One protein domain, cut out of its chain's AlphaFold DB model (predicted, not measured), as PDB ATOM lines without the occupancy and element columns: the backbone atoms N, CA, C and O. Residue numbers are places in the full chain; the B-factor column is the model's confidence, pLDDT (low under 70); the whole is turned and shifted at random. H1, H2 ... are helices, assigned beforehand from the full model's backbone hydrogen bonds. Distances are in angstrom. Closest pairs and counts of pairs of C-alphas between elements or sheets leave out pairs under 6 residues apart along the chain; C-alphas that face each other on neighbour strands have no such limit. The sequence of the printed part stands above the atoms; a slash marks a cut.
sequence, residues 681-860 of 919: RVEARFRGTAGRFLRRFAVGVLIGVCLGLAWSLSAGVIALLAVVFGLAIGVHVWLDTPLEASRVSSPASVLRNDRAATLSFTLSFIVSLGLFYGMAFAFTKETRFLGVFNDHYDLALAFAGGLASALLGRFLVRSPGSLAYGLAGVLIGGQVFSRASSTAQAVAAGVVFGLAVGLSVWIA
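This is residues 681 to 860 of the 919 residues of the protein "NACHT domain-containing protein" of Amycolatopsis sp. DR6-1 (UniProt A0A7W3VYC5). Three close helix pairs, H1 with H2, H3 with H6 and H4 with H5, run roughly along one long axis, H2 also packing on the long H3. The 180 printed residues include six named helices, H1 to H6, and no named strand: all helix. The whole is compact, radius of gyration of the C-alphas 18.1 A, spanning 64 by 34 by 28 A.

H3, residues 747 to 779, touches H6, residues 839 to 859; closest C-alphas Gly 770 and Gly 850, 3.7 A. With residues 760 to 775 alone H3 touches H2, residues 715 to 734, in a hairpin; closest C-alphas Ser 764 and Ala 728, 5.6 A. H1, residues 690 to 710, forms a hairpin with H2; closest C-alphas Gly 700 and Gly 726, 3.8 A. H4, residues 795 to 812, and H5, residues 816 to 829, form a hairpin; closest C-alphas Ala 806 and Gly 822, 3.9 A. H4 is close but not clearly touching H6; closest C-alphas Leu 812 and Val 857, 6.3 A. In the six helices every O i to N i+4 pair is within hydrogen-bond range.

H3 measures 47.4 A. H1 begins at C-alpha 690 (191.427, 208.000, 127.314); H6 ends at C-alpha 859 (193.108, 222.333, 154.479).

The printed part has no cut. Links H2 to H3 and H3 to H4 are long. Forty-one residues have pLDDT under 70.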
ATOM      1  N   ARG A 681     186.543 209.386 148.582       54.19
ATOM      2  CA  ARG A 681     186.644 207.959 148.271       54.19
ATOM      3  C   ARG A 681     187.252 207.768 146.880       54.19
ATOM      4  O   ARG A 681     186.564 207.374 145.947       54.19
ATOM      5  N   VAL A 682     188.528 208.131 146.736       47.09
ATOM      6  CA  VAL A 682     189.228 208.185 145.441       47.09
ATOM      7  C   VAL A 682     190.585 207.475 145.543       47.09
ATOM      8  O   VAL A 682     191.416 207.851 146.368       47.09
ATOM      9  N   GLU A 683     190.830 206.453 144.713       43.28
ATOM     10  CA  GLU A 683     192.147 205.807 144.587       43.28
ATOM     11  C   GLU A 683     192.956 206.392 143.428       43.28
ATOM     12  O   GLU A 683     192.513 206.436 142.284       43.28
ATOM     13  N   ALA A 684     194.206 206.769 143.701       40.31
ATOM     14  CA  ALA A 684     195.146 207.222 142.684       40.31
ATOM     15  C   ALA A 684     195.743 206.029 141.909       40.31
ATOM     16  O   ALA A 684     196.868 205.606 142.184       40.31
ATOM     17  N   ARG A 685     195.005 205.461 140.942       41.19
ATOM     18  CA  ARG A 685     195.543 204.456 140.005       41.19
ATOM     19  C   ARG A 685     195.341 204.835 138.541       41.19
ATOM     20  O   ARG A 685     194.253 205.118 138.066       41.19
ATOM     21  N   PHE A 686     196.435 204.741 137.797       47.50
ATOM     22  CA  PHE A 686     196.544 205.099 136.390       47.50
ATOM     23  C   PHE A 686     196.171 203.925 135.462       47.50
ATOM     24  O   PHE A 686     197.054 203.318 134.858       47.50
ATOM     25  N   ARG A 687     194.882 203.566 135.322       38.16
ATOM     26  CA  ARG A 687     194.436 202.586 134.298       38.16
ATOM     27  C   ARG A 687     193.097 202.945 133.631       38.16
ATOM     28  O   ARG A 687     192.070 203.021 134.285       38.16
ATOM     29  N   GLY A 688     193.131 203.103 132.301       47.91
ATOM     30  CA  GLY A 688     192.002 202.915 131.371       47.91
ATOM     31  C   GLY A 688     190.817 203.897 131.415       47.91
ATOM     32  O   GLY A 688     189.832 203.641 132.093       47.91
ATOM     33  N   THR A 689     190.850 204.965 130.600       52.31
ATOM     34  CA  THR A 689     189.779 205.426 129.663       52.31
ATOM     35  C   THR A 689     190.169 206.791 129.074       52.31
ATOM     36  O   THR A 689     189.775 207.843 129.579       52.31
ATOM     37  N   ALA A 690     190.938 206.784 127.979       59.59
ATOM     38  CA  ALA A 690     191.427 208.000 127.314       59.59
ATOM     39  C   ALA A 690     190.309 209.014 126.985       59.59
ATOM     40  O   ALA A 690     190.531 210.219 127.062       59.59
ATOM     41  N   GLY A 691     189.080 208.550 126.717       62.94
ATOM     42  CA  GLY A 691     187.928 209.418 126.441       62.94
ATOM     43  C   GLY A 691     187.470 210.289 127.622       62.94
ATOM     44  O   GLY A 691     187.110 211.450 127.422       62.94
ATOM     45  N   ARG A 692     187.524 209.787 128.868       64.38
ATOM     46  CA  ARG A 692     187.153 210.579 130.063       64.38
ATOM     47  C   ARG A 692     188.180 211.667 130.356       64.38
ATOM     48  O   ARG A 692     187.795 212.796 130.663       64.38
ATOM     49  N   PHE A 693     189.459 211.324 130.204       71.31
ATOM     50  CA  PHE A 693     190.558 212.278 130.266       71.31
ATOM     51  C   PHE A 693     190.391 213.363 129.195       71.31
ATOM     52  O   PHE A 693     190.386 214.542 129.529       71.31
ATOM     53  N   LEU A 694     190.148 212.984 127.936       76.25
ATOM     54  CA  LEU A 694     190.087 213.920 126.810       76.25
ATOM     55  C   LEU A 694     188.944 214.944 126.931       76.25
ATOM     56  O   LEU A 694     189.163 216.136 126.732       76.25
ATOM     57  N   ARG A 695     187.741 214.514 127.340       74.06
ATOM     58  CA  ARG A 695     186.596 215.425 127.544       74.06
ATOM     59  C   ARG A 695     186.871 216.475 128.623       74.06
ATOM     60  O   ARG A 695     186.425 217.611 128.521       74.06
ATOM     61  N   ARG A 696     187.582 216.100 129.685       72.00
ATOM     62  CA  ARG A 696     187.845 216.972 130.842       72.00
ATOM     63  C   ARG A 696     189.097 217.818 130.644       72.00
ATOM     64  O   ARG A 696     189.114 218.971 131.061       72.00
ATOM     65  N   PHE A 697     190.070 217.293 129.908       82.31
ATOM     66  CA  PHE A 697     191.156 218.070 129.332       82.31
ATOM     67  C   PHE A 697     190.607 219.221 128.481       82.31
ATOM     68  O   PHE A 697     191.017 220.358 128.676       82.31
ATOM     69  N   ALA A 698     189.604 218.971 127.629       82.31
ATOM     70  CA  ALA A 698     188.960 220.023 126.837       82.31
ATOM     71  C   ALA A 698     188.306 221.121 127.702       82.31
ATOM     72  O   ALA A 698     188.412 222.302 127.381       82.31
ATOM     73  N   VAL A 699     187.696 220.758 128.837       78.38
ATOM     74  CA  VAL A 699     187.165 221.739 129.806       78.38
ATOM     75  C   VAL A 699     188.289 222.581 130.421       78.38
ATOM     76  O   VAL A 699     188.155 223.797 130.523       78.38
ATOM     77  N   GLY A 700     189.413 221.965 130.799       77.94
ATOM     78  CA  GLY A 700     190.577 222.703 131.303       77.94
ATOM     79  C   GLY A 700     191.208 223.621 130.260       77.94
ATOM     80  O   GLY A 700     191.541 224.758 130.580       77.94
ATOM     81  N   VAL A 701     191.280 223.180 129.005       84.62
ATOM     82  CA  VAL A 701     191.696 224.018 127.870       84.62
ATOM     83  C   VAL A 701     190.802 225.249 127.760       84.62
ATOM     84  O   VAL A 701     191.321 226.362 127.715       84.62
ATOM     85  N   LEU A 702     189.477 225.075 127.793       83.94
ATOM     86  CA  LEU A 702     188.528 226.188 127.731       83.94
ATOM     87  C   LEU A 702     188.744 227.188 128.876       83.94
ATOM     88  O   LEU A 702     188.809 228.390 128.633       83.94
ATOM     89  N   ILE A 703     188.927 226.702 130.108       79.31
ATOM     90  CA  ILE A 703     189.187 227.554 131.280       79.31
ATOM     91  C   ILE A 703     190.492 228.340 131.111       79.31
ATOM     92  O   ILE A 703     190.503 229.553 131.325       79.31
ATOM     93  N   GLY A 704     191.576 227.681 130.693       77.50
ATOM     94  CA  GLY A 704     192.860 228.344 130.455       77.50
ATOM     95  C   GLY A 704     192.786 229.401 129.347       77.50
ATOM     96  O   GLY A 704     193.376 230.471 129.491       77.50
ATOM     97  N   VAL A 705     192.006 229.149 128.286       82.81
ATOM     98  CA  VAL A 705     191.744 230.127 127.217       82.81
ATOM     99  C   VAL A 705     190.950 231.323 127.743       82.81
ATOM    100  O   VAL A 705     191.366 232.461 127.533       82.81
ATOM    101  N   CYS A 706     189.849 231.092 128.460       79.69
ATOM    102  CA  CYS A 706     189.021 232.162 129.021       79.69
ATOM    103  C   CYS A 706     189.808 233.051 129.993       79.69
ATOM    104  O   CYS A 706     189.738 234.273 129.885       79.69
ATOM    105  N   LEU A 707     190.590 232.454 130.900       75.31
ATOM    106  CA  LEU A 707     191.450 233.201 131.822       75.31
ATOM    107  C   LEU A 707     192.525 233.997 131.076       75.31
ATOM    108  O   LEU A 707     192.765 235.161 131.388       75.31
ATOM    109  N   GLY A 708     193.150 233.396 130.062       76.88
ATOM    110  CA  GLY A 708     194.161 234.068 129.257       76.88
ATOM    111  C   GLY A 708     193.618 235.260 128.459       76.88
ATOM    112  O   GLY A 708     194.291 236.286 128.365       76.88
ATOM    113  N   LEU A 709     192.391 235.153 127.938       79.56
ATOM    114  CA  LEU A 709     191.694 236.247 127.256       79.56
ATOM    115  C   LEU A 709     191.270 237.354 128.229       79.56
ATOM    116  O   LEU A 709     191.486 238.527 127.934       79.56
ATOM    117  N   ALA A 710     190.723 236.991 129.395       71.25
ATOM    118  CA  ALA A 710     190.293 237.948 130.417       71.25
ATOM    119  C   ALA A 710     191.451 238.825 130.933       71.25
ATOM    120  O   ALA A 710     191.245 240.001 131.215       71.25
ATOM    121  N   TRP A 711     192.672 238.284 130.986       73.69
ATOM    122  CA  TRP A 711     193.886 239.011 131.390       73.69
ATOM    123  C   TRP A 711     194.711 239.581 130.222       73.69
ATOM    124  O   TRP A 711     195.849 240.012 130.427       73.69
ATOM    125  N   SER A 712     194.157 239.596 129.001       74.81
ATOM    126  CA  SER A 712     194.794 240.149 127.794       74.81
ATOM    127  C   SER A 712     196.211 239.602 127.531       74.81
ATOM    128  O   SER A 712     197.141 240.330 127.167       74.81
ATOM    129  N   LEU A 713     196.408 238.298 127.751       80.56
ATOM    130  CA  LEU A 713     197.710 237.651 127.583       80.56
ATOM    131  C   LEU A 713     198.029 237.401 126.103       80.56
ATOM    132  O   LEU A 713     197.154 237.369 125.239       80.56
ATOM    133  N   SER A 714     199.312 237.214 125.783       83.94
ATOM    134  CA  SER A 714     199.720 236.888 124.412       83.94
ATOM    135  C   SER A 714     199.219 235.500 124.004       83.94
ATOM    136  O   SER A 714     199.136 234.596 124.835       83.94
ATOM    137  N   ALA A 715     198.947 235.290 122.712       84.62
ATOM    138  CA  ALA A 715     198.435 234.012 122.206       84.62
ATOM    139  C   ALA A 715     199.294 232.799 122.628       84.62
ATOM    140  O   ALA A 715     198.752 231.748 122.962       84.62
ATOM    141  N   GLY A 716     200.623 232.962 122.689       83.56
ATOM    142  CA  GLY A 716     201.536 231.921 123.176       83.56
ATOM    143  C   GLY A 716     201.349 231.587 124.662       83.56
ATOM    144  O   GLY A 716     201.386 230.416 125.037       83.56
ATOM    145  N   VAL A 717     201.082 232.588 125.508       82.44
ATOM    146  CA  VAL A 717     200.792 232.386 126.938       82.44
ATOM    147  C   VAL A 717     199.402 231.774 127.129       82.44
ATOM    148  O   VAL A 717     199.249 230.865 127.938       82.44
ATOM    149  N   ILE A 718     198.405 232.201 126.346       85.31
ATOM    150  CA  ILE A 718     197.056 231.613 126.364       85.31
ATOM    151  C   ILE A 718     197.117 230.119 126.015       85.31
ATOM    152  O   ILE A 718     196.540 229.301 126.729       85.31
ATOM    153  N   ALA A 719     197.857 229.744 124.967       86.38
ATOM    154  CA  ALA A 719     198.037 228.344 124.582       86.38
ATOM    155  C   ALA A 719     198.714 227.518 125.692       86.38
ATOM    156  O   ALA A 719     198.266 226.412 126.000       86.38
ATOM    157  N   LEU A 720     199.747 228.068 126.343       85.06
ATOM    158  CA  LEU A 720     200.418 227.417 127.470       85.06
ATOM    159  C   LEU A 720     199.465 227.194 128.656       85.06
ATOM    160  O   LEU A 720     199.419 226.096 129.208       85.06
ATOM    161  N   LEU A 721     198.674 228.207 129.026       82.88
ATOM    162  CA  LEU A 721     197.683 228.099 130.099       82.88
ATOM    163  C   LEU A 721     196.593 227.083 129.763       82.88
ATOM    164  O   LEU A 721     196.232 226.276 130.616       82.88
ATOM    165  N   ALA A 722     196.111 227.066 128.522       85.19
ATOM    166  CA  ALA A 722     195.136 226.091 128.060       85.19
ATOM    167  C   ALA A 722     195.643 224.649 128.231       85.19
ATOM    168  O   ALA A 722     194.931 223.801 128.768       85.19
ATOM    169  N   VAL A 723     196.900 224.373 127.864       87.00
ATOM    170  CA  VAL A 723     197.519 223.053 128.068       87.00
ATOM    171  C   VAL A 723     197.664 222.729 129.555       87.00
ATOM    172  O   VAL A 723     197.334 221.623 129.971       87.00
ATOM    173  N   VAL A 724     198.118 223.679 130.375       84.19
ATOM    174  CA  VAL A 724     198.355 223.459 131.812       84.19
ATOM    175  C   VAL A 724     197.052 223.199 132.565       84.19
ATOM    176  O   VAL A 724     196.978 222.241 133.331       84.19
ATOM    177  N   PHE A 725     196.007 223.994 132.324       81.50
ATOM    178  CA  PHE A 725     194.685 223.753 132.905       81.50
ATOM    179  C   PHE A 725     194.037 222.492 132.329       81.50
ATOM    180  O   PHE A 725     193.418 221.735 133.075       81.50
ATOM    181  N   GLY A 726     194.219 222.215 131.034       81.44
ATOM    182  CA  GLY A 726     193.800 220.963 130.407       81.44
ATOM    183  C   GLY A 726     194.405 219.746 131.098       81.44
ATOM    184  O   GLY A 726     193.678 218.844 131.511       81.44
ATOM    185  N   LEU A 727     195.725 219.732 131.296       82.31
ATOM    186  CA  LEU A 727     196.430 218.664 132.004       82.31
ATOM    187  C   LEU A 727     196.003 218.589 133.472       82.31
ATOM    188  O   LEU A 727     195.729 217.497 133.956       82.31
ATOM    189  N   ALA A 728     195.889 219.724 134.168       76.56
ATOM    190  CA  ALA A 728     195.455 219.767 135.561       76.56
ATOM    191  C   ALA A 728     194.066 219.134 135.737       76.56
ATOM    192  O   ALA A 728     193.912 218.199 136.523       76.56
ATOM    193  N   ILE A 729     193.071 219.568 134.956       73.25
ATOM    194  CA  ILE A 729     191.694 219.054 135.030       73.25
ATOM    195  C   ILE A 729     191.584 217.629 134.465       73.25
ATOM    196  O   ILE A 729     190.821 216.813 134.985       73.25
ATOM    197  N   GLY A 730     192.373 217.287 133.446       70.69
ATOM    198  CA  GLY A 730     192.471 215.925 132.920       70.69
ATOM    199  C   GLY A 730     192.998 214.937 133.966       70.69
ATOM    200  O   GLY A 730     192.400 213.883 134.175       70.69
ATOM    201  N   VAL A 731     194.067 215.301 134.683       67.75
ATOM    202  CA  VAL A 731     194.652 214.502 135.774       67.75
ATOM    203  C   VAL A 731     193.690 214.387 136.962       67.75
ATOM    204  O   VAL A 731     193.565 213.302 137.521       67.75
ATOM    205  N   HIS A 732     192.951 215.452 137.299       64.75
ATOM    206  CA  HIS A 732     191.930 215.426 138.359       64.75
ATOM    207  C   HIS A 732     190.873 214.333 138.145       64.75
ATOM    208  O   HIS A 732     190.435 213.715 139.109       64.75
ATOM    209  N   VAL A 733     190.468 214.090 136.894       56.66
ATOM    210  CA  VAL A 733     189.446 213.082 136.561       56.66
ATOM    211  C   VAL A 733     190.049 211.703 136.323       56.66
ATOM    212  O   VAL A 733     189.375 210.695 136.512       56.66
ATOM    213  N   TRP A 734     191.326 211.627 135.948       54.66
ATOM    214  CA  TRP A 734     192.010 210.341 135.838       54.66
ATOM    215  C   TRP A 734     192.221 209.664 137.201       54.66
ATOM    216  O   TRP A 734     192.300 208.443 137.265       54.66
ATOM    217  N   LEU A 735     192.237 210.443 138.283       52.91
ATOM    218  CA  LEU A 735     192.226 209.935 139.655       52.91
ATOM    219  C   LEU A 735     190.836 209.424 140.088       52.91
ATOM    220  O   LEU A 735     190.751 208.673 141.046       52.91
ATOM    221  N   ASP A 736     189.759 209.773 139.378       44.84
ATOM    222  CA  ASP A 736     188.354 209.516 139.737       44.84
ATOM    223  C   ASP A 736     187.848 208.156 139.180       44.84
ATOM    224  O   ASP A 736     186.918 208.074 138.365       44.84
ATOM    225  N   THR A 737     188.521 207.056 139.552       47.12
ATOM    226  CA  THR A 737     188.107 205.669 139.235       47.12
ATOM    227  C   THR A 737     187.717 204.883 140.493       47.12
ATOM    228  O   THR A 737     188.426 204.981 141.494       47.12
ATOM    229  N   PRO A 738     186.612 204.105 140.457       46.78
ATOM    230  CA  PRO A 738     186.090 203.391 141.624       46.78
ATOM    231  C   PRO A 738     187.026 202.269 142.104       46.78
ATOM    232  O   PRO A 738     187.756 201.672 141.313       46.78
ATOM    233  N   LEU A 739     186.969 202.019 143.415       47.66
ATOM    234  CA  LEU A 739     187.781 201.083 144.202       47.66
ATOM    235  C   LEU A 739     187.727 199.632 143.670       47.66
ATOM    236  O   LEU A 739     186.661 199.135 143.312       47.66
ATOM    237  N   GLU A 740     188.865 198.924 143.677       39.91
ATOM    238  CA  GLU A 740     188.901 197.460 143.518       39.91
ATOM    239  C   GLU A 740     188.394 196.776 144.804       39.91
ATOM    240  O   GLU A 740     188.878 197.047 145.903       39.91
ATOM    241  N   ALA A 741     187.460 195.834 144.649       42.00
ATOM    242  CA  ALA A 741     186.805 195.042 145.700       42.00
ATOM    243  C   ALA A 741     187.715 194.330 146.700       42.00
ATOM    244  O   ALA A 741     187.314 194.014 147.820       42.00
ATOM    245  N   SER A 742     188.942 194.039 146.283       40.84
ATOM    246  CA  SER A 742     189.807 193.072 146.944       40.84
ATOM    247  C   SER A 742     190.651 193.660 148.078       40.84
ATOM    248  O   SER A 742     191.396 192.921 148.723       40.84
ATOM    249  N   ARG A 743     190.545 194.965 148.374       43.94
ATOM    250  CA  ARG A 743     191.321 195.629 149.436       43.94
ATOM    251  C   ARG A 743     190.423 196.248 150.503       43.94
ATOM    252  O   ARG A 743     190.070 197.415 150.436       43.94
ATOM    253  N   VAL A 744     190.121 195.422 151.503       48.38
ATOM    254  CA  VAL A 744     189.641 195.734 152.863       48.38
ATOM    255  C   VAL A 744     189.447 197.237 153.154       48.38
ATOM    256  O   VAL A 744     190.410 197.989 153.355       48.38
ATOM    257  N   SER A 745     188.183 197.643 153.252       60.19
ATOM    258  CA  SER A 745     187.693 198.944 153.720       60.19
ATOM    259  C   SER A 745     188.026 199.101 155.208       60.19
ATOM    260  O   SER A 745     187.240 198.750 156.076       60.19
ATOM    261  N   SER A 746     189.243 199.549 155.521       65.31
ATOM    262  CA  SER A 746     189.677 199.882 156.879       65.31
ATOM    263  C   SER A 746     189.740 201.397 157.041       65.31
ATOM    264  O   SER A 746     190.119 202.090 156.091       65.31
ATOM    265  N   PRO A 747     189.489 201.944 158.241       72.31
ATOM    266  CA  PRO A 747     189.673 203.373 158.507       72.31
ATOM    267  C   PRO A 747     191.042 203.902 158.022       72.31
ATOM    268  O   PRO A 747     191.169 205.023 157.524       72.31
ATOM    269  N   ALA A 748     192.085 203.065 158.096       72.56
ATOM    270  CA  ALA A 748     193.438 203.386 157.648       72.56
ATOM    271  C   ALA A 748     193.650 203.341 156.119       72.56
ATOM    272  O   ALA A 748     194.553 204.025 155.625       72.56
ATOM    273  N   SER A 749     192.893 202.532 155.367       68.69
ATOM    274  CA  SER A 749     192.924 202.562 153.895       68.69
ATOM    275  C   SER A 749     192.178 203.786 153.367       68.69
ATOM    276  O   SER A 749     192.730 204.488 152.520       68.69
ATOM    277  N   VAL A 750     191.038 204.141 153.968       72.56
ATOM    278  CA  VAL A 750     190.295 205.378 153.653       72.56
ATOM    279  C   VAL A 750     191.181 206.613 153.838       72.56
ATOM    280  O   VAL A 750     191.313 207.422 152.924       72.56
ATOM    281  N   LEU A 751     191.884 206.724 154.972       79.00
ATOM    282  CA  LEU A 751     192.823 207.826 155.216       79.00
ATOM    283  C   LEU A 751     193.972 207.874 154.192       79.00
ATOM    284  O   LEU A 751     194.420 208.953 153.805       79.00
ATOM    285  N   ARG A 752     194.497 206.716 153.772       75.25
ATOM    286  CA  ARG A 752     195.583 206.644 152.777       75.25
ATOM    287  C   ARG A 752     195.118 207.128 151.409       75.25
ATOM    288  O   ARG A 752     195.844 207.894 150.774       75.25
ATOM    289  N   ASN A 753     193.934 206.698 150.996       70.69
ATOM    290  CA  ASN A 753     193.338 207.063 149.717       70.69
ATOM    291  C   ASN A 753     192.993 208.557 149.699       70.69
ATOM    292  O   ASN A 753     193.447 209.272 148.805       70.69
ATOM    293  N   ASP A 754     192.360 209.069 150.760       76.44
ATOM    294  CA  ASP A 754     192.082 210.502 150.908       76.44
ATOM    295  C   ASP A 754     193.370 211.345 150.919       76.44
ATOM    296  O   ASP A 754     193.440 212.393 150.274       76.44
ATOM    297  N   ARG A 755     194.442 210.867 151.572       82.69
ATOM    298  CA  ARG A 755     195.761 211.524 151.548       82.69
ATOM    299  C   ARG A 755     196.348 211.579 150.138       82.69
ATOM    300  O   ARG A 755     196.828 212.636 149.728       82.69
ATOM    301  N   ALA A 756     196.352 210.464 149.409       74.88
ATOM    302  CA  ALA A 756     196.900 210.400 148.054       74.88
ATOM    303  C   ALA A 756     196.118 211.303 147.088       74.88
ATOM    304  O   ALA A 756     196.720 212.073 146.334       74.88
ATOM    305  N   ALA A 757     194.786 211.269 147.170       73.69
ATOM    306  CA  ALA A 757     193.909 212.142 146.407       73.69
ATOM    307  C   ALA A 757     194.173 213.616 146.747       73.69
ATOM    308  O   ALA A 757     194.466 214.418 145.861       73.69
ATOM    309  N   THR A 758     194.159 213.972 148.033       80.88
ATOM    310  CA  THR A 758     194.364 215.351 148.496       80.88
ATOM    311  C   THR A 758     195.725 215.904 148.070       80.88
ATOM    312  O   THR A 758     195.788 217.041 147.605       80.88
ATOM    313  N   LEU A 759     196.807 215.127 148.179       83.69
ATOM    314  CA  LEU A 759     198.139 215.553 147.731       83.69
ATOM    315  C   LEU A 759     198.184 215.796 146.222       83.69
ATOM    316  O   LEU A 759     198.732 216.807 145.784       83.69
ATOM    317  N   SER A 760     197.573 214.907 145.440       77.62
ATOM    318  CA  SER A 760     197.525 215.030 143.981       77.62
ATOM    319  C   SER A 760     196.737 216.271 143.551       77.62
ATOM    320  O   SER A 760     197.210 217.048 142.720       77.62
ATOM    321  N   PHE A 761     195.578 216.511 144.175       76.75
ATOM    322  CA  PHE A 761     194.786 217.722 143.960       76.75
ATOM    323  C   PHE A 761     195.576 218.976 144.336       76.75
ATOM    324  O   PHE A 761     195.708 219.891 143.529       76.75
ATOM    325  N   THR A 762     196.161 218.989 145.533       85.75
ATOM    326  CA  THR A 762     196.944 220.120 146.048       85.75
ATOM    327  C   THR A 762     198.085 220.482 145.100       85.75
ATOM    328  O   THR A 762     198.199 221.636 144.698       85.75
ATOM    329  N   LEU A 763     198.885 219.499 144.673       86.19
ATOM    330  CA  LEU A 763     199.999 219.722 143.751       86.19
ATOM    331  C   LEU A 763     199.526 220.285 142.405       86.19
ATOM    332  O   LEU A 763     200.142 221.200 141.865       86.19
ATOM    333  N   SER A 764     198.409 219.779 141.882       82.56
ATOM    334  CA  SER A 764     197.849 220.258 140.621       82.56
ATOM    335  C   SER A 764     197.377 221.717 140.708       82.56
ATOM    336  O   SER A 764     197.652 222.486 139.784       82.56
ATOM    337  N   PHE A 765     196.764 222.141 141.820       84.62
ATOM    338  CA  PHE A 765     196.398 223.546 142.043       84.62
ATOM    339  C   PHE A 765     197.621 224.448 142.238       84.62
ATOM    340  O   PHE A 765     197.654 225.535 141.662       84.62
ATOM    341  N   ILE A 766     198.644 223.987 142.972       90.06
ATOM    342  CA  ILE A 766     199.905 224.728 143.149       90.06
ATOM    343  C   ILE A 766     200.526 225.042 141.788       90.06
ATOM    344  O   ILE A 766     200.859 226.193 141.510       90.06
ATOM    345  N   VAL A 767     200.652 224.028 140.928       87.00
ATOM    346  CA  VAL A 767     201.281 224.180 139.612       87.00
ATOM    347  C   VAL A 767     200.423 225.035 138.681       87.00
ATOM    348  O   VAL A 767     200.935 225.977 138.083       87.00
ATOM    349  N   SER A 768     199.128 224.740 138.556       85.06
ATOM    350  CA  SER A 768     198.263 225.418 137.580       85.06
ATOM    351  C   SER A 768     198.010 226.887 137.923       85.06
ATOM    352  O   SER A 768     198.258 227.759 137.090       85.06
ATOM    353  N   LEU A 769     197.573 227.187 139.149       86.81
ATOM    354  CA  LEU A 769     197.270 228.560 139.557       86.81
ATOM    355  C   LEU A 769     198.525 229.379 139.847       86.81
ATOM    356  O   LEU A 769     198.531 230.580 139.583       86.81
ATOM    357  N   GLY A 770     199.598 228.746 140.329       89.69
ATOM    358  CA  GLY A 770     200.879 229.424 140.503       89.69
ATOM    359  C   GLY A 770     201.489 229.852 139.169       89.69
ATOM    360  O   GLY A 770     201.914 231.000 139.020       89.69
ATOM    361  N   LEU A 771     201.461 228.966 138.163       87.88
ATOM    362  CA  LEU A 771     201.912 229.303 136.813       87.88
ATOM    363  C   LEU A 771     201.018 230.368 136.172       87.88
ATOM    364  O   LEU A 771     201.539 231.300 135.568       87.88
ATOM    365  N   PHE A 772     199.696 230.261 136.329       86.62
ATOM    366  CA  PHE A 772     198.760 231.282 135.860       86.62
ATOM    367  C   PHE A 772     199.083 232.661 136.429       86.62
ATOM    368  O   PHE A 772     199.291 233.596 135.659       86.62
ATOM    369  N   TYR A 773     199.183 232.778 137.755       87.62
ATOM    370  CA  TYR A 773     199.450 234.055 138.408       87.62
ATOM    371  C   TYR A 773     200.814 234.628 138.006       87.62
ATOM    372  O   TYR A 773     200.907 235.805 137.667       87.62
ATOM    373  N   GLY A 774     201.862 233.797 137.961       88.00
ATOM    374  CA  GLY A 774     203.193 234.230 137.527       88.00
ATOM    375  C   GLY A 774     203.225 234.700 136.067       88.00
ATOM    376  O   GLY A 774     203.841 235.718 135.759       88.00
ATOM    377  N   MET A 775     202.525 233.998 135.167       85.12
ATOM    378  CA  MET A 775     202.420 234.380 133.755       85.12
ATOM    379  C   MET A 775     201.596 235.651 133.564       85.12
ATOM    380  O   MET A 775     202.011 236.525 132.804       85.12
ATOM    381  N   ALA A 776     200.472 235.781 134.271       80.56
ATOM    382  CA  ALA A 776     199.678 237.001 134.269       80.56
ATOM    383  C   ALA A 776     200.534 238.186 134.739       80.56
ATOM    384  O   ALA A 776     200.720 239.155 134.013       80.56
ATOM    385  N   PHE A 777     201.203 238.062 135.881       84.56
ATOM    386  CA  PHE A 777     202.028 239.141 136.419       84.56
ATOM    387  C   PHE A 777     203.240 239.518 135.532       84.56
ATOM    388  O   PHE A 777     203.645 240.681 135.492       84.56
ATOM    389  N   ALA A 778     203.810 238.571 134.775       84.06
ATOM    390  CA  ALA A 778     204.934 238.831 133.866       84.06
ATOM    391  C   ALA A 778     204.526 239.441 132.506       84.06
ATOM    392  O   ALA A 778     205.268 240.253 131.932       84.06
ATOM    393  N   PHE A 779     203.384 239.008 131.960       77.56
ATOM    394  CA  PHE A 779     203.002 239.241 130.562       77.56
ATOM    395  C   PHE A 779     201.730 240.065 130.368       77.56
ATOM    396  O   PHE A 779     201.469 240.471 129.232       77.56
ATOM    397  N   THR A 780     200.963 240.345 131.424       71.88
ATOM    398  CA  THR A 780     199.854 241.296 131.343       71.88
ATOM    399  C   THR A 780     200.420 242.661 130.952       71.88
ATOM    400  O   THR A 780     201.273 243.237 131.629       71.88
ATOM    401  N   LYS A 781     199.990 243.158 129.788       64.81
ATOM    402  CA  LYS A 781     200.228 244.549 129.387       64.81
ATOM    403  C   LYS A 781     199.465 245.450 130.357       64.81
ATOM    404  O   LYS A 781     198.425 245.022 130.849       64.81
ATOM    405  N   GLU A 782     199.925 246.680 130.597       63.81
ATOM    406  CA  GLU A 782     199.120 247.702 131.287       63.81
ATOM    407  C   GLU A 782     197.827 247.931 130.490       63.81
ATOM    408  O   GLU A 782     197.765 248.745 129.573       63.81
ATOM    409  N   THR A 783     196.813 247.120 130.763       55.69
ATOM    410  CA  THR A 783     195.551 247.075 130.039       55.69
ATOM    411  C   THR A 783     194.489 247.450 131.047       55.69
ATOM    412  O   THR A 783     194.290 246.773 132.050       55.69
ATOM    413  N   ARG A 784     193.906 248.622 130.807       63.19
ATOM    414  CA  ARG A 784     192.919 249.279 131.658       63.19
ATOM    415  C   ARG A 784     191.574 249.122 130.965       63.19
ATOM    416  O   ARG A 784     191.477 249.439 129.780       63.19
ATOM    417  N   PHE A 785     190.571 248.623 131.674       63.25
ATOM    418  CA  PHE A 785     189.229 248.433 131.132       63.25
ATOM    419  C   PHE A 785     188.255 249.441 131.746       63.25
ATOM    420  O   PHE A 785     187.655 250.225 131.013       63.25
ATOM    421  N   LEU A 786     188.123 249.454 133.079       71.56
ATOM    422  CA  LEU A 786     187.167 250.286 133.830       71.56
ATOM    423  C   LEU A 786     187.793 250.766 135.154       71.56
ATOM    424  O   LEU A 786     187.549 250.182 136.209       71.56
ATOM    425  N   GLY A 787     188.617 251.817 135.093       74.25
ATOM    426  CA  GLY A 787     189.335 252.378 136.245       74.25
ATOM    427  C   GLY A 787     188.456 253.199 137.204       74.25
ATOM    428  O   GLY A 787     187.611 253.985 136.780       74.25
ATOM    429  N   VAL A 788     188.679 253.033 138.508       72.25
ATOM    430  CA  VAL A 788     188.063 253.766 139.630       72.25
ATOM    431  C   VAL A 788     189.166 254.100 140.655       72.25
ATOM    432  O   VAL A 788     190.228 253.481 140.654       72.25
ATOM    433  N   PHE A 789     188.948 255.089 141.532       73.12
ATOM    434  CA  PHE A 789     189.935 255.562 142.526       73.12
ATOM    435  C   PHE A 789     191.249 256.052 141.903       73.12
ATOM    436  O   PHE A 789     192.336 255.596 142.255       73.12
ATOM    437  N   ASN A 790     191.145 257.009 140.978       72.25
ATOM    438  CA  ASN A 790     192.304 257.604 140.308       72.25
ATOM    439  C   ASN A 790     193.186 256.529 139.634       72.25
ATOM    440  O   ASN A 790     194.398 256.506 139.829       72.25
ATOM    441  N   ASP A 791     192.542 255.591 138.934       68.19
ATOM    442  CA  ASP A 791     193.142 254.473 138.188       68.19
ATOM    443  C   ASP A 791     193.900 253.409 139.003       68.19
ATOM    444  O   ASP A 791     194.574 252.558 138.427       68.19
ATOM    445  N   HIS A 792     193.760 253.391 140.332       72.12
ATOM    446  CA  HIS A 792     194.388 252.358 141.167       72.12
ATOM    447  C   HIS A 792     193.581 251.047 141.217       72.12
ATOM    448  O   HIS A 792     194.101 250.024 141.669       72.12
ATOM    449  N   TYR A 793     192.322 251.059 140.759       79.94
ATOM    450  CA  TYR A 793     191.424 249.908 140.837       79.94
ATOM    451  C   TYR A 793     190.599 249.716 139.556       79.94
ATOM    452  O   TYR A 793     189.938 250.648 139.110       79.94
ATOM    453  N   ASP A 794     190.595 248.516 138.977       82.06
ATOM    454  CA  ASP A 794     189.848 248.158 137.766       82.06
ATOM    455  C   ASP A 794     188.641 247.263 138.093       82.06
ATOM    456  O   ASP A 794     188.771 246.169 138.648       82.06
ATOM    457  N   LEU A 795     187.443 247.723 137.728       81.12
ATOM    458  CA  LEU A 795     186.187 247.051 138.060       81.12
ATOM    459  C   LEU A 795     185.973 245.746 137.271       81.12
ATOM    460  O   LEU A 795     185.351 244.812 137.782       81.12
ATOM    461  N   ALA A 796     186.491 245.654 136.043       78.56
ATOM    462  CA  ALA A 796     186.371 244.449 135.225       78.56
ATOM    463  C   ALA A 796     187.268 243.330 135.771       78.56
ATOM    464  O   ALA A 796     186.823 242.188 135.915       78.56
ATOM    465  N   LEU A 797     188.503 243.671 136.157       77.19
ATOM    466  CA  LEU A 797     189.417 242.733 136.812       77.19
ATOM    467  C   LEU A 797     188.933 242.352 138.220       77.19
ATOM    468  O   LEU A 797     189.061 241.192 138.619       77.19
ATOM    469  N   ALA A 798     188.290 243.276 138.943       83.94
ATOM    470  CA  ALA A 798     187.634 242.987 140.217       83.94
ATOM    471  C   ALA A 798     186.525 241.938 140.068       83.94
ATOM    472  O   ALA A 798     186.478 240.969 140.826       83.94
ATOM    473  N   PHE A 799     185.655 242.088 139.065       83.19
ATOM    474  CA  PHE A 799     184.591 241.120 138.801       83.19
ATOM    475  C   PHE A 799     185.153 239.754 138.385       83.19
ATOM    476  O   PHE A 799     184.723 238.724 138.907       83.19
ATOM    477  N   ALA A 800     186.155 239.734 137.501       77.38
ATOM    478  CA  ALA A 800     186.807 238.502 137.062       77.38
ATOM    479  C   ALA A 800     187.518 237.775 138.219       77.38
ATOM    480  O   ALA A 800     187.339 236.566 138.394       77.38
ATOM    481  N   GLY A 801     188.276 238.502 139.047       80.31
ATOM    482  CA  GLY A 801     188.944 237.963 140.235       80.31
ATOM    483  C   GLY A 801     187.960 237.480 141.301       80.31
ATOM    484  O   GLY A 801     188.168 236.419 141.898       80.31
ATOM    485  N   GLY A 802     186.851 238.201 141.485       85.31
ATOM    486  CA  GLY A 802     185.747 237.809 142.356       85.31
ATOM    487  C   GLY A 802     185.068 236.521 141.904       85.31
ATOM    488  O   GLY A 802     184.936 235.587 142.692       85.31
ATOM    489  N   LEU A 803     184.703 236.420 140.624       82.44
ATOM    490  CA  LEU A 803     184.082 235.223 140.055       82.44
ATOM    491  C   LEU A 803     185.016 234.008 140.133       82.44
ATOM    492  O   LEU A 803     184.600 232.937 140.575       82.44
ATOM    493  N   ALA A 804     186.289 234.172 139.758       79.12
ATOM    494  CA  ALA A 804     187.282 233.102 139.827       79.12
ATOM    495  C   ALA A 804     187.482 232.603 141.268       79.12
ATOM    496  O   ALA A 804     187.472 231.395 141.520       79.12
ATOM    497  N   SER A 805     187.591 233.524 142.228       82.94
ATOM    498  CA  SER A 805     187.758 233.181 143.644       82.94
ATOM    499  C   SER A 805     186.482 232.598 144.255       82.94
ATOM    500  O   SER A 805     186.572 231.716 145.103       82.94
ATOM    501  N   ALA A 806     185.296 232.999 143.792       83.88
ATOM    502  CA  ALA A 806     184.026 232.408 144.209       83.88
ATOM    503  C   ALA A 806     183.857 230.969 143.702       83.88
ATOM    504  O   ALA A 806     183.370 230.106 144.435       83.88
ATOM    505  N   LEU A 807     184.289 230.685 142.468       79.94
ATOM    506  CA  LEU A 807     184.313 229.328 141.915       79.94
ATOM    507  C   LEU A 807     185.303 228.436 142.671       79.94
ATOM    508  O   LEU A 807     184.960 227.305 143.023       79.94
ATOM    509  N   LEU A 808     186.493 228.959 142.986       77.19
ATOM    510  CA  LEU A 808     187.454 228.276 143.850       77.19
ATOM    511  C   LEU A 808     186.866 228.051 145.252       77.19
ATOM    512  O   LEU A 808     186.893 226.933 145.754       77.19
ATOM    513  N   GLY A 809     186.251 229.070 145.852       74.75
ATOM    514  CA  GLY A 809     185.574 228.984 147.144       74.75
ATOM    515  C   GLY A 809     184.470 227.930 147.164       74.75
ATOM    516  O   GLY A 809     184.403 227.148 148.104       74.75
ATOM    517  N   ARG A 810     183.664 227.829 146.098       78.69
ATOM    518  CA  ARG A 810     182.640 226.783 145.918       78.69
ATOM    519  C   ARG A 810     183.246 225.381 145.837       78.69
ATOM    520  O   ARG A 810     182.631 224.428 146.312       78.69
ATOM    521  N   PHE A 811     184.419 225.255 145.220       73.44
ATOM    522  CA  PHE A 811     185.171 224.004 145.155       73.44
ATOM    523  C   PHE A 811     185.766 223.610 146.515       73.44
ATOM    524  O   PHE A 811     185.812 222.423 146.834       73.44
ATOM    525  N   LEU A 812     186.195 224.588 147.318       68.69
ATOM    526  CA  LEU A 812     186.700 224.374 148.675       68.69
ATOM    527  C   LEU A 812     185.562 224.026 149.650       68.69
ATOM    528  O   LEU A 812     185.638 223.010 150.333       68.69
ATOM    529  N   VAL A 813     184.500 224.843 149.704       67.06
ATOM    530  CA  VAL A 813     183.332 224.682 150.590       67.06
ATOM    531  C   VAL A 813     182.057 225.212 149.910       67.06
ATOM    532  O   VAL A 813     181.969 226.376 149.524       67.06
ATOM    533  N   ARG A 814     181.022 224.366 149.808       64.75
ATOM    534  CA  ARG A 814     179.853 224.566 148.924       64.75
ATOM    535  C   ARG A 814     179.080 225.891 149.078       64.75
ATOM    536  O   ARG A 814     178.688 226.433 148.051       64.75
ATOM    537  N   SER A 815     178.807 226.382 150.296       64.81
ATOM    538  CA  SER A 815     177.811 227.461 150.503       64.81
ATOM    539  C   SER A 815     178.344 228.769 151.130       64.81
ATOM    540  O   SER A 815     178.124 229.807 150.514       64.81
ATOM    541  N   PRO A 816     179.107 228.801 152.244       72.75
ATOM    542  CA  PRO A 816     179.702 230.065 152.713       72.75
ATOM    543  C   PRO A 816     181.058 230.390 152.064       72.75
ATOM    544  O   PRO A 816     181.447 231.555 151.998       72.75
ATOM    545  N   GLY A 817     181.773 229.380 151.551       72.56
ATOM    546  CA  GLY A 817     183.105 229.560 150.965       72.56
ATOM    547  C   GLY A 817     183.098 230.358 149.662       72.56
ATOM    548  O   GLY A 817     183.977 231.184 149.442       72.56
ATOM    549  N   SER A 818     182.087 230.173 148.811       82.62
ATOM    550  CA  SER A 818     181.986 230.894 147.535       82.62
ATOM    551  C   SER A 818     181.861 232.407 147.723       82.62
ATOM    552  O   SER A 818     182.552 233.165 147.050       82.62
ATOM    553  N   LEU A 819     181.031 232.855 148.669       86.94
ATOM    554  CA  LEU A 819     180.833 234.277 148.958       86.94
ATOM    555  C   LEU A 819     182.068 234.891 149.620       86.94
ATOM    556  O   LEU A 819     182.538 235.939 149.185       86.94
ATOM    557  N   ALA A 820     182.618 234.224 150.637       86.88
ATOM    558  CA  ALA A 820     183.761 234.734 151.389       86.88
ATOM    559  C   ALA A 820     185.008 234.892 150.500       86.88
ATOM    560  O   ALA A 820     185.625 235.958 150.471       86.88
ATOM    561  N   TYR A 821     185.343 233.857 149.720       86.62
ATOM    562  CA  TYR A 821     186.450 233.921 148.766       86.62
ATOM    563  C   TYR A 821     186.129 234.806 147.558       86.62
ATOM    564  O   TYR A 821     187.032 235.450 147.036       86.62
ATOM    565  N   GLY A 822     184.863 234.901 147.141       86.62
ATOM    566  CA  GLY A 822     184.430 235.833 146.101       86.62
ATOM    567  C   GLY A 822     184.696 237.290 146.476       86.62
ATOM    568  O   GLY A 822     185.320 238.010 145.706       86.62
ATOM    569  N   LEU A 823     184.313 237.708 147.687       90.00
ATOM    570  CA  LEU A 823     184.571 239.061 148.197       90.00
ATOM    571  C   LEU A 823     186.072 239.360 148.316       90.00
ATOM    572  O   LEU A 823     186.518 240.424 147.888       90.00
ATOM    573  N   ALA A 824     186.861 238.410 148.829       88.12
ATOM    574  CA  ALA A 824     188.319 238.542 148.851       88.12
ATOM    575  C   ALA A 824     188.898 238.675 147.429       88.12
ATOM    576  O   ALA A 824     189.760 239.517 147.183       88.12
ATOM    577  N   GLY A 825     188.375 237.895 146.480       85.81
ATOM    578  CA  GLY A 825     188.742 237.948 145.069       85.81
ATOM    579  C   GLY A 825     188.396 239.266 144.386       85.81
ATOM    580  O   GLY A 825     189.165 239.709 143.541       85.81
ATOM    581  N   VAL A 826     187.294 239.922 144.764       88.31
ATOM    582  CA  VAL A 826     186.945 241.267 144.274       88.31
ATOM    583  C   VAL A 826     187.980 242.279 144.754       88.31
ATOM    584  O   VAL A 826     188.593 242.971 143.942       88.31
ATOM    585  N   LEU A 827     188.239 242.331 146.065       85.75
ATOM    586  CA  LEU A 827     189.182 243.284 146.671       85.75
ATOM    587  C   LEU A 827     190.591 243.189 146.076       85.75
ATOM    588  O   LEU A 827     191.284 244.201 145.959       85.75
ATOM    589  N   ILE A 828     190.989 241.980 145.688       83.88
ATOM    590  CA  ILE A 828     192.316 241.673 145.162       83.88
ATOM    591  C   ILE A 828     192.375 241.781 143.637       83.88
ATOM    592  O   ILE A 828     193.310 242.373 143.106       83.88
ATOM    593  N   GLY A 829     191.390 241.226 142.933       76.50
ATOM    594  CA  GLY A 829     191.375 241.141 141.474       76.50
ATOM    595  C   GLY A 829     191.363 242.503 140.794       76.50
ATOM    596  O   GLY A 829     191.944 242.640 139.729       76.50
ATOM    597  N   GLY A 830     190.759 243.512 141.427       75.75
ATOM    598  CA  GLY A 830     190.708 244.865 140.877       75.75
ATOM    599  C   GLY A 830     191.982 245.680 141.064       75.75
ATOM    600  O   GLY A 830     192.083 246.758 140.501       75.75
ATOM    601  N   GLN A 831     192.957 245.216 141.844       78.69
ATOM    602  CA  GLN A 831     194.174 245.989 142.080       78.69
ATOM    603  C   GLN A 831     195.030 246.044 140.804       78.69
ATOM    604  O   GLN A 831     195.451 245.012 140.276       78.69
ATOM    605  N   VAL A 832     195.302 247.252 140.309       69.69
ATOM    606  CA  VAL A 832     196.121 247.456 139.108       69.69
ATOM    607  C   VAL A 832     197.590 247.509 139.523       69.69
ATOM    608  O   VAL A 832     198.042 248.482 140.124       69.69
ATOM    609  N   PHE A 833     198.351 246.454 139.222       70.12
ATOM    610  CA  PHE A 833     199.781 246.393 139.538       70.12
ATOM    611  C   PHE A 833     200.647 246.743 138.329       70.12
ATOM    612  O   PHE A 833     200.340 246.371 137.196       70.12
ATOM    613  N   SER A 834     201.773 247.417 138.580       68.94
ATOM    614  CA  SER A 834     202.818 247.628 137.576       68.94
ATOM    615  C   SER A 834     203.396 246.293 137.108       68.94
ATOM    616  O   SER A 834     203.526 245.357 137.902       68.94
ATOM    617  N   ARG A 835     203.805 246.221 135.838       74.19
ATOM    618  CA  ARG A 835     204.455 245.032 135.271       74.19
ATOM    619  C   ARG A 835     205.642 244.587 136.133       74.19
ATOM    620  O   ARG A 835     206.401 245.426 136.619       74.19
ATOM    621  N   ALA A 836     205.823 243.271 136.279       82.69
ATOM    622  CA  ALA A 836     206.943 242.701 137.023       82.69
ATOM    623  C   ALA A 836     208.291 243.306 136.588       82.69
ATOM    624  O   ALA A 836     208.610 243.335 135.397       82.69
ATOM    625  N   SER A 837     209.108 243.730 137.556       83.81
ATOM    626  CA  SER A 837     210.433 244.318 137.298       83.81
ATOM    627  C   SER A 837     211.449 243.303 136.762       83.81
ATOM    628  O   SER A 837     212.431 243.670 136.120       83.81
ATOM    629  N   SER A 838     211.218 242.013 137.021       89.06
ATOM    630  CA  SER A 838     212.031 240.905 136.526       89.06
ATOM    631  C   SER A 838     211.204 239.626 136.401       89.06
ATOM    632  O   SER A 838     210.193 239.439 137.083       89.06
ATOM    633  N   THR A 839     211.672 238.692 135.573       88.38
ATOM    634  CA  THR A 839     211.097 237.340 135.486       88.38
ATOM    635  C   THR A 839     211.204 236.591 136.816       88.38
ATOM    636  O   THR A 839     210.277 235.876 137.187       88.38
ATOM    637  N   ALA A 840     212.287 236.800 137.573       90.62
ATOM    638  CA  ALA A 840     212.491 236.202 138.891       90.62
ATOM    639  C   ALA A 840     211.414 236.632 139.900       90.62
ATOM    640  O   ALA A 840     210.869 235.786 140.609       90.62
ATOM    641  N   GLN A 841     211.052 237.920 139.920       90.69
ATOM    642  CA  GLN A 841     209.968 238.431 140.767       90.69
ATOM    643  C   GLN A 841     208.630 237.767 140.418       90.69
ATOM    644  O   GLN A 841     207.887 237.367 141.315       90.69
ATOM    645  N   ALA A 842     208.339 237.591 139.125       89.12
ATOM    646  CA  ALA A 842     207.086 236.983 138.693       89.12
ATOM    647  C   ALA A 842     206.989 235.487 138.989       89.12
ATOM    648  O   ALA A 842     205.942 235.010 139.429       89.12
ATOM    649  N   VAL A 843     208.091 234.754 138.821       92.31
ATOM    650  CA  VAL A 843     208.168 233.346 139.222       92.31
ATOM    651  C   VAL A 843     208.012 233.214 140.737       92.31
ATOM    652  O   VAL A 843     207.229 232.380 141.187       92.31
ATOM    653  N   ALA A 844     208.685 234.055 141.530       93.56
ATOM    654  CA  ALA A 844     208.567 234.034 142.987       93.56
ATOM    655  C   ALA A 844     207.125 234.303 143.451       93.56
ATOM    656  O   ALA A 844     206.584 233.534 144.245       93.56
ATOM    657  N   ALA A 845     206.470 235.335 142.908       90.62
ATOM    658  CA  ALA A 845     205.081 235.653 143.234       90.62
ATOM    659  C   ALA A 845     204.122 234.514 142.835       90.62
ATOM    660  O   ALA A 845     203.257 234.133 143.626       90.62
ATOM    661  N   GLY A 846     204.319 233.920 141.651       91.31
ATOM    662  CA  GLY A 846     203.555 232.768 141.169       91.31
ATOM    663  C   GLY A 846     203.707 231.525 142.050       91.31
ATOM    664  O   GLY A 846     202.708 230.914 142.422       91.31
ATOM    665  N   VAL A 847     204.929 231.171 142.455       94.88
ATOM    666  CA  VAL A 847     205.179 230.023 143.348       94.88
ATOM    667  C   VAL A 847     204.502 230.224 144.703       94.88
ATOM    668  O   VAL A 847     203.805 229.324 145.174       94.88
ATOM    669  N   VAL A 848     204.655 231.401 145.316       96.19
ATOM    670  CA  VAL A 848     204.035 231.698 146.617       96.19
ATOM    671  C   VAL A 848     202.506 231.690 146.511       96.19
ATOM    672  O   VAL A 848     201.844 231.115 147.374       96.19
ATOM    673  N   PHE A 849     201.939 232.232 145.426       93.06
ATOM    674  CA  PHE A 849     200.492 232.200 145.182       93.06
ATOM    675  C   PHE A 849     199.969 230.771 145.009       93.06
ATOM    676  O   PHE A 849     198.976 230.384 145.624       93.06
ATOM    677  N   GLY A 850     200.671 229.957 144.213       91.88
ATOM    678  CA  GLY A 850     200.352 228.543 144.034       91.88
ATOM    679  C   GLY A 850     200.360 227.790 145.364       91.88
ATOM    680  O   GLY A 850     199.413 227.065 145.655       91.88
ATOM    681  N   LEU A 851     201.376 228.009 146.207       95.31
ATOM    682  CA  LEU A 851     201.448 227.436 147.556       95.31
ATOM    683  C   LEU A 851     200.292 227.904 148.456       95.31
ATOM    684  O   LEU A 851     199.732 227.079 149.173       95.31
ATOM    685  N   ALA A 852     199.900 229.181 148.395       92.88
ATOM    686  CA  ALA A 852     198.775 229.722 149.160       92.88
ATOM    687  C   ALA A 852     197.446 229.043 148.788       92.88
ATOM    688  O   ALA A 852     196.696 228.585 149.661       92.88
ATOM    689  N   VAL A 853     197.176 228.900 147.485       90.06
ATOM    690  CA  VAL A 853     195.975 228.202 147.008       90.06
ATOM    691  C   VAL A 853     196.052 226.709 147.315       90.06
ATOM    692  O   VAL A 853     195.085 226.137 147.809       90.06
ATOM    693  N   GLY A 854     197.204 226.078 147.090       89.88
ATOM    694  CA  GLY A 854     197.428 224.672 147.410       89.88
ATOM    695  C   GLY A 854     197.172 224.356 148.878       89.88
ATOM    696  O   GLY A 854     196.466 223.402 149.188       89.88
ATOM    697  N   LEU A 855     197.685 225.190 149.784       91.06
ATOM    698  CA  LEU A 855     197.453 225.046 151.216       91.06
ATOM    699  C   LEU A 855     195.969 225.218 151.570       91.06
ATOM    700  O   LEU A 855     195.447 224.437 152.363       91.06
ATOM    701  N   SER A 856     195.275 226.168 150.933       87.19
ATOM    702  CA  SER A 856     193.819 226.340 151.084       87.19
ATOM    703  C   SER A 856     193.047 225.094 150.631       87.19
ATOM    704  O   SER A 856     192.153 224.625 151.334       87.19
ATOM    705  N   VAL A 857     193.427 224.510 149.486       85.94
ATOM    706  CA  VAL A 857     192.849 223.260 148.963       85.94
ATOM    707  C   VAL A 857     193.110 222.101 149.911       85.94
ATOM    708  O   VAL A 857     192.176 221.379 150.239       85.94
ATOM    709  N   TRP A 858     194.346 221.934 150.377       87.75
ATOM    710  CA  TRP A 858     194.723 220.872 151.305       87.75
ATOM    711  C   TRP A 858     193.893 220.923 152.591       87.75
ATOM    712  O   TRP A 858     193.298 219.921 152.984       87.75
ATOM    713  N   ILE A 859     193.811 222.103 153.213       86.25
ATOM    714  CA  ILE A 859     193.108 222.333 154.479       86.25
ATOM    715  C   ILE A 859     191.590 222.148 154.349       86.25
ATOM    716  O   ILE A 859     190.949 221.669 155.283       86.25
ATOM    717  N   ALA A 860     191.013 222.477 153.191       79.31
ATOM    718  CA  ALA A 860     189.593 222.271 152.921       79.31
ATOM    719  C   ALA A 860     189.199 220.790 152.737       79.31
ATOM    720  O   ALA A 860     188.011 220.490 152.625       79.31
TER     721      ALA A 860